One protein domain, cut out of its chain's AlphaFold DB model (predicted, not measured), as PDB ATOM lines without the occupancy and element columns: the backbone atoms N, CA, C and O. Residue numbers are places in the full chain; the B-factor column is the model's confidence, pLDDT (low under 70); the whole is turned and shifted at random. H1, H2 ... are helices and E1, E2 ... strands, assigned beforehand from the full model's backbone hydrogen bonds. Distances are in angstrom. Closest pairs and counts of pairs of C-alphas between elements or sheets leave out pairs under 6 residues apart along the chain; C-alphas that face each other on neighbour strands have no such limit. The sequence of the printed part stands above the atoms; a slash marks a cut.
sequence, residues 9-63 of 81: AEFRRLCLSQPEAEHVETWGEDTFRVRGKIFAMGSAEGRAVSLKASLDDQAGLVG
ATOM      1  N   ALA A   9     -15.742  33.710  38.517       90.38
ATOM      2  CA  ALA A   9     -15.540  35.082  38.049       90.38
ATOM      3  C   ALA A   9     -15.249  35.190  36.538       90.38
ATOM      4  O   ALA A   9     -15.708  36.126  35.888       90.38
ATOM      5  N   GLU A  10     -14.503  34.243  35.979       91.81
ATOM      6  CA  GLU A  10     -14.190  34.188  34.553       91.81
ATOM      7  C   GLU A  10     -15.388  33.688  33.741       91.81
ATOM      8  O   GLU A  10     -15.709  34.267  32.707       91.81
ATOM      9  N   PHE A  11     -16.136  32.708  34.259       92.06
ATOM     10  CA  PHE A  11     -17.414  32.294  33.671       92.06
ATOM     11  C   PHE A  11     -18.380  33.482  33.566       92.06
ATOM     12  O   PHE A  11     -18.918  33.762  32.497       92.06
ATOM     13  N   ARG A  12     -18.511  34.260  34.648       94.25
ATOM     14  CA  ARG A  12     -19.314  35.489  34.671       94.25
ATOM     15  C   ARG A  12     -18.865  36.498  33.609       94.25
ATOM     16  O   ARG A  12     -19.713  37.082  32.937       94.25
ATOM     17  N   ARG A  13     -17.552  36.699  33.431       94.94
ATOM     18  CA  ARG A  13     -17.012  37.576  32.373       94.94
ATOM     19  C   ARG A  13     -17.363  37.072  30.977       94.94
ATOM     20  O   ARG A  13     -17.780  37.872  30.146       94.94
ATOM     21  N   LEU A  14     -17.246  35.768  30.730       95.12
ATOM     22  CA  LEU A  14     -17.604  35.161  29.448       95.12
ATOM     23  C   LEU A  14     -19.095  35.333  29.142       95.12
ATOM     24  O   LEU A  14     -19.439  35.760  28.040       95.12
ATOM     25  N   CYS A  15     -19.982  35.093  30.111       95.75
ATOM     26  CA  CYS A  15     -21.417  35.322  29.935       95.75
ATOM     27  C   CYS A  15     -21.730  36.786  29.589       95.75
ATOM     28  O   CYS A  15     -22.507  37.043  28.673       95.75
ATOM     29  N   LEU A  16     -21.098  37.739  30.278       96.69
ATOM     30  CA  LEU A  16     -21.301  39.177  30.056       96.69
ATOM     31  C   LEU A  16     -20.635  39.717  28.780       96.69
ATOM     32  O   LEU A  16     -20.914  40.845  28.388       96.69
ATOM     33  N   SER A  17     -19.774  38.934  28.123       96.81
ATOM     34  CA  SER A  17     -19.183  39.308  26.829       96.81
ATOM     35  C   SER A  17     -20.135  39.113  25.643       96.81
ATOM     36  O   SER A  17     -19.859  39.608  24.551       96.81
ATOM     37  N   GLN A  18     -21.250  38.399  25.841       95.62
ATOM     38  CA  GLN A  18     -22.222  38.161  24.779       95.62
ATOM     39  C   GLN A  18     -23.022  39.442  24.466       95.62
ATOM     40  O   GLN A  18     -23.309  40.229  25.374       95.62
ATOM     41  N   PRO A  19     -23.418  39.670  23.201       96.81
ATOM     42  CA  PRO A  19     -24.217  40.833  22.832       96.81
ATOM     43  C   PRO A  19     -25.528  40.894  23.616       96.81
ATOM     44  O   PRO A  19     -26.239  39.895  23.718       96.81
ATOM     45  N   GLU A  20     -25.864  42.079  24.134       96.56
ATOM     46  CA  GLU A  20     -27.101  42.319  24.896       96.56
ATOM     47  C   GLU A  20     -27.229  41.445  26.162       96.56
ATOM     48  O   GLU A  20     -28.335  41.256  26.673       96.56
ATOM     49  N   ALA A  21     -26.114  40.895  26.661       97.94
ATOM     50  CA  ALA A  21     -26.118  40.099  27.873       97.94
ATOM     51  C   ALA A  21     -26.319  40.960  29.120       97.94
ATOM     52  O   ALA A  21     -25.665  41.985  29.313       97.94
ATOM     53  N   GLU A  22     -27.182  40.488  30.010       97.94
ATOM     54  CA  GLU A  22     -27.418  41.074  31.324       97.94
ATOM     55  C   GLU A  22     -27.271  40.009  32.416       97.94
ATOM     56  O   GLU A  22     -27.549  38.822  32.206       97.94
ATOM     57  N   HIS A  23     -26.827  40.447  33.592       97.38
ATOM     58  CA  HIS A  23     -26.769  39.636  34.804       97.38
ATOM     59  C   HIS A  23     -27.903  40.059  35.737       97.38
ATOM     60  O   HIS A  23     -28.040  41.237  36.058       97.38
ATOM     61  N   VAL A  24     -28.712  39.087  36.156       96.88
ATOM     62  CA  VAL A  24     -29.850  39.280  37.056       96.88
ATOM     63  C   VAL A  24     -29.815  38.183  38.109       96.88
ATOM     64  O   VAL A  24     -29.858  37.000  37.769       96.88
ATOM     65  N   GLU A  25     -29.779  38.553  39.385       95.81
ATOM     66  CA  GLU A  25     -29.993  37.585  40.461       95.81
ATOM     67  C   GLU A  25     -31.448  37.100  40.417       95.81
ATOM     68  O   GLU A  25     -32.390  37.890  40.333       95.81
ATOM     69  N   THR A  26     -31.663  35.789  40.401       94.00
ATOM     70  CA  THR A  26     -32.997  35.186  40.446       94.00
ATOM     71  C   THR A  26     -32.949  33.981  41.372       94.00
ATOM     72  O   THR A  26     -32.124  33.097  41.188       94.00
ATOM     73  N   TRP A  27     -33.831  33.950  42.373       92.88
ATOM     74  CA  TRP A  27     -33.894  32.872  43.374       92.88
ATOM     75  C   TRP A  27     -32.597  32.675  44.184       92.88
ATOM     76  O   TRP A  27     -32.348  31.586  44.687       92.88
ATOM     77  N   GLY A  28     -31.791  33.733  44.336       90.56
ATOM     78  CA  GLY A  28     -30.493  33.666  45.018       90.56
ATOM     79  C   GLY A  28     -29.363  33.079  44.165       90.56
ATOM     80  O   GLY A  28     -28.274  32.848  44.681       90.56
ATOM     81  N   GLU A  29     -29.607  32.842  42.874       91.81
ATOM     82  CA  GLU A  29     -28.604  32.413  41.900       91.81
ATOM     83  C   GLU A  29     -28.362  33.510  40.863       91.81
ATOM     84  O   GLU A  29     -29.259  34.289  40.520       91.81
ATOM     85  N   ASP A  30     -27.156  33.554  40.304       95.62
ATOM     86  CA  ASP A  30     -26.881  34.435  39.180       95.62
ATOM     87  C   ASP A  30     -27.507  33.844  37.920       95.62
ATOM     88  O   ASP A  30     -27.229  32.705  37.541       95.62
ATOM     89  N   THR A  31     -28.311  34.642  37.223       96.88
ATOM     90  CA  THR A  31     -28.806  34.302  35.888       96.88
ATOM     91  C   THR A  31     -28.232  35.257  34.856       96.88
ATOM     92  O   THR A  31     -28.159  36.467  35.074       96.88
ATOM     93  N   PHE A  32     -27.842  34.708  33.711       97.44
ATOM     94  CA  PHE A  32     -27.350  35.461  32.566       97.44
ATOM     95  C   PHE A  32     -28.348  35.344  31.434       97.44
ATOM     96  O   PHE A  32     -28.805  34.242  31.098       97.44
ATOM     97  N   ARG A  33     -28.733  36.488  30.877       97.88
ATOM     98  CA  ARG A  33     -29.862  36.594  29.957       97.88
ATOM     99  C   ARG A  33     -29.465  37.362  28.713       97.88
ATOM    100  O   ARG A  33     -28.663  38.277  28.795       97.88
ATOM    101  N   VAL A  34     -30.068  37.006  27.586       97.25
ATOM    102  CA  VAL A  34     -30.070  37.827  26.371       97.25
ATOM    103  C   VAL A  34     -31.524  38.143  26.065       97.25
ATOM    104  O   VAL A  34     -32.353  37.229  25.978       97.25
ATOM    105  N   ARG A  35     -31.851  39.435  25.947       95.31
ATOM    106  CA  ARG A  35     -33.226  39.912  25.704       95.31
ATOM    107  C   ARG A  35     -34.233  39.302  26.694       95.31
ATOM    108  O   ARG A  35     -35.262  38.750  26.298       95.31
ATOM    109  N   GLY A  36     -33.884  39.305  27.983       94.00
ATOM    110  CA  GLY A  36     -34.705  38.768  29.077       94.00
ATOM    111  C   GLY A  36     -34.775  37.236  29.202       94.00
ATOM    112  O   GLY A  36     -35.334  36.730  30.181       94.00
ATOM    113  N   LYS A  37     -34.193  36.466  28.270       95.56
ATOM    114  CA  LYS A  37     -34.199  34.991  28.298       95.56
ATOM    115  C   LYS A  37     -32.916  34.442  28.917       95.56
ATOM    116  O   LYS A  37     -31.838  34.693  28.393       95.56
ATOM    117  N   ILE A  38     -33.042  33.636  29.975       96.50
ATOM    118  CA  ILE A  38     -31.903  32.962  30.627       96.50
ATOM    119  C   ILE A  38     -31.213  32.023  29.632       96.50
ATOM    120  O   ILE A  38     -31.882  31.165  29.046       96.50
ATOM    121  N   PHE A  39     -29.897  32.153  29.482       96.19
ATOM    122  CA  PHE A  39     -29.046  31.211  28.749       96.19
ATOM    123  C   PHE A  39     -27.999  30.539  29.642       96.19
ATOM    124  O   PHE A  39     -27.544  29.452  29.300       96.19
ATOM    125  N   ALA A  40     -27.659  31.135  30.787       96.19
ATOM    126  CA  ALA A  40     -26.774  30.528  31.771       96.19
ATOM    127  C   ALA A  40     -27.213  30.853  33.206       96.19
ATOM    128  O   ALA A  40     -27.861  31.873  33.443       96.19
ATOM    129  N   MET A  41     -26.860  29.987  34.151       94.81
ATOM    130  CA  MET A  41     -27.147  30.141  35.577       94.81
ATOM    131  C   MET A  41     -26.018  29.536  36.409       94.81
ATOM    132  O   MET A  41     -25.440  28.523  36.012       94.81
ATOM    133  N   GLY A  42     -25.715  30.125  37.560       91.56
ATOM    134  CA  GLY A  42     -24.762  29.555  38.502       91.56
ATOM    135  C   GLY A  42     -24.800  30.218  39.873       91.56
ATOM    136  O   GLY A  42     -25.414  31.264  40.064       91.56
ATOM    137  N   SER A  43     -24.121  29.590  40.828       86.88
ATOM    138  CA  SER A  43     -23.895  30.153  42.161       86.88
ATOM    139  C   SER A  43     -22.491  30.740  42.255       86.88
ATOM    140  O   SER A  43     -21.533  30.151  41.749       86.88
ATOM    141  N   ALA A  44     -22.353  31.843  42.995       77.88
ATOM    142  CA  ALA A  44     -21.067  32.447  43.340       77.88
ATOM    143  C   ALA A  44     -20.102  31.485  44.063       77.88
ATOM    144  O   ALA A  44     -18.889  31.691  44.020       77.88
ATOM    145  N   GLU A  45     -20.613  30.407  44.674       81.50
ATOM    146  CA  GLU A  45     -19.794  29.323  45.237       81.50
ATOM    147  C   GLU A  45     -19.027  28.529  44.162       81.50
ATOM    148  O   GLU A  45     -18.083  27.809  44.485       81.50
ATOM    149  N   GLY A  46     -19.413  28.645  42.886       76.31
ATOM    150  CA  GLY A  46     -18.657  28.135  41.743       76.31
ATOM    151  C   GLY A  46     -18.579  26.611  41.634       76.31
ATOM    152  O   GLY A  46     -17.683  26.111  40.961       76.31
ATOM    153  N   ARG A  47     -19.481  25.866  42.292       81.88
ATOM    154  CA  ARG A  47     -19.482  24.388  42.267       81.88
ATOM    155  C   ARG A  47     -20.055  23.795  40.979       81.88
ATOM    156  O   ARG A  47     -19.618  22.729  40.566       81.88
ATOM    157  N   ALA A  48     -21.040  24.457  40.381       84.25
ATOM    158  CA  ALA A  48     -21.694  24.032  39.151       84.25
ATOM    159  C   ALA A  48     -22.335  25.235  38.453       84.25
ATOM    160  O   ALA A  48     -22.701  26.220  39.100       84.25
ATOM    161  N   VAL A  49     -22.485  25.132  37.135       90.12
ATOM    162  CA  VAL A  49     -23.217  26.091  36.304       90.12
ATOM    163  C   VAL A  49     -24.104  25.326  35.331       90.12
ATOM    164  O   VAL A  49     -23.766  24.226  34.903       90.12
ATOM    165  N   SER A  50     -25.235  25.918  34.970       90.50
ATOM    166  CA  SER A  50     -26.095  25.443  33.888       90.50
ATOM    167  C   SER A  50     -25.936  26.365  32.686       90.50
ATOM    168  O   SER A  50     -26.015  27.584  32.828       90.50
ATOM    169  N   LEU A  51     -25.747  25.795  31.498       91.75
ATOM    170  CA  LEU A  51     -25.634  26.521  30.234       91.75
ATOM    171  C   LEU A  51     -26.615  25.915  29.230       91.75
ATOM    172  O   LEU A  51     -26.706  24.695  29.097       91.75
ATOM    173  N   LYS A  52     -27.348  26.755  28.499       92.12
ATOM    174  CA  LYS A  52     -28.107  26.293  27.337       92.12
ATOM    175  C   LYS A  52     -27.158  26.010  26.183       92.12
ATOM    176  O   LYS A  52     -26.353  26.858  25.816       92.12
ATOM    177  N   ALA A  53     -27.333  24.843  25.591       85.88
ATOM    178  CA  ALA A  53     -26.630  24.396  24.404       85.88
ATOM    179  C   ALA A  53     -27.630  23.697  23.473       85.88
ATOM    180  O   ALA A  53     -28.740  23.354  23.901       85.88
ATOM    181  N   SER A  54     -27.266  23.521  22.204       86.44
ATOM    182  CA  SER A  54     -28.061  22.726  21.262       86.44
ATOM    183  C   SER A  54     -28.106  21.265  21.720       86.44
ATOM    184  O   SER A  54     -27.219  20.822  22.443       86.44
ATOM    185  N   LEU A  55     -29.099  20.486  21.283       82.50
ATOM    186  CA  LEU A  55     -29.170  19.055  21.632       82.50
ATOM    187  C   LEU A  55     -27.941  18.268  21.139       82.50
ATOM    188  O   LEU A  55     -27.483  17.364  21.829       82.50
ATOM    189  N   ASP A  56     -27.402  18.643  19.976       81.31
ATOM    190  CA  ASP A  56     -26.172  18.069  19.414       81.31
ATOM    191  C   ASP A  56     -24.958  18.341  20.321       81.31
ATOM    192  O   ASP A  56     -24.293  17.409  20.770       81.31
ATOM    193  N   ASP A  57     -24.763  19.606  20.711       83.56
ATOM    194  CA  ASP A  57     -23.718  20.008  21.659       83.56
ATOM    195  C   ASP A  57     -23.869  19.284  23.010       83.56
ATOM    196  O   ASP A  57     -22.900  18.757  23.552       83.56
ATOM    197  N   GLN A  58     -25.090  19.214  23.555       82.81
ATOM    198  CA  GLN A  58     -25.364  18.526  24.823       82.81
ATOM    199  C   GLN A  58     -24.960  17.052  24.776       82.81
ATOM    200  O   GLN A  58     -24.334  16.570  25.719       82.81
ATOM    201  N   ALA A  59     -25.283  16.344  23.690       79.62
ATOM    202  CA  ALA A  59     -24.917  14.940  23.525       79.62
ATOM    203  C   ALA A  59     -23.391  14.745  23.508       79.62
ATOM    204  O   ALA A  59     -22.893  13.788  24.100       79.62
ATOM    205  N   GLY A  60     -22.652  15.675  22.892       78.12
ATOM    206  CA  GLY A  60     -21.188  15.681  22.914       78.12
ATOM    207  C   GLY A  60     -20.596  15.967  24.298       78.12
ATOM    208  O   GLY A  60     -19.608  15.351  24.680       78.12
ATOM    209  N   LEU A  61     -21.219  16.857  25.076       72.31
ATOM    210  CA  LEU A  61     -20.752  17.265  26.410       72.31
ATOM    211  C   LEU A  61     -21.048  16.228  27.509       72.31
ATOM    212  O   LEU A  61     -20.208  15.986  28.377       72.31
ATOM    213  N   VAL A  62     -22.222  15.590  27.478       65.19
ATOM    214  CA  VAL A  62     -22.659  14.614  28.499       65.19
ATOM    215  C   VAL A  62     -21.862  13.305  28.425       65.19
ATOM    216  O   VAL A  62     -21.720  12.616  29.435       65.19
ATOM    217  N   GLY A  63     -21.287  12.979  27.263       53.53
ATOM    218  CA  GLY A  63     -20.436  11.799  27.095       53.53
ATOM    219  C   GLY A  63     -19.129  11.841  27.894       53.53
ATOM    220  O   GLY A  63     -18.556  10.784  28.152       53.53
TER     221      GLY A  63
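What this domain is: This is residues 9 to 63 of the 81 residues of the protein "MmcQ/YjbR family DNA-binding protein" of Chloroflexi bacterium (UniProt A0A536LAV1). Look for a strongly twisted wall of four strands, E1 to E4, with one short helix, H1, over one face and the other face bare; beyond the edge strand E4 the last part reaches away from this body, and there residues 54 to 60, of which 55 to 60 belong to H2, stick out. The printed part has 55 residues, in the order H1 E1 E2 E3 E4 H2. The sheet runs E1 - E2 - E3 - E4, all antiparallel, a meander, each strand the antiparallel neighbour of the one before; the class is mixed, helices and strands. The whole is only just compact, close to loose, with a radius of gyration of the C-alphas of 11.6 A and spans of 30 by 25 by 21 A.

How they stand to each other: Begin at the hairpin of E1, residues 21 to 26, and E2, residues 29 to 34, where N 24 and O 31 are 2.9 A apart, within hydrogen-bond range. E3, residues 37 to 42, forms a hairpin with E2, with N 32 and O 40 at 2.8 A. E4, residues 49 to 51, is an edge strand in a hairpin with E3, with N 50 and O 41 at 2.8 A. H1, residues 9 to 16, is on the sheet at a height of 9.1 A, over E2 and along the strands, at 8 degrees to E2 on the local plane; 2 of its C-alphas fall on E3, only just too few for it to lie over E3 too. The closest C-alphas of H1 and E2 are those of Cys 15 and Phe 32, 6.5 A apart. H2, residues 55 to 62, is not on the sheet and is apart from H1. In H1 and H2 every O i to N i+4 pair is within hydrogen-bond range.

Where its parts are: Find C-alpha 9 at (-15.540, 35.082, 38.049), where H1 begins its 10.7 A. E1 starts at C-alpha 21, (-26.118, 40.099, 27.873), and measures 15.2 A; E2 measures 16.5 A, E3 14.9 A and E4 6.5 A. H2 measures 10.5 A and ends at C-alpha 62, (-22.659, 14.614, 28.499).

The domain as a whole: The farthest C-alphas, of Glu 20 and Gly 63, are 31.3 A apart. The printed part has no cut and no long link. Mean pLDDT of the printed part is 89.8, with residues 62 to 63 under 70.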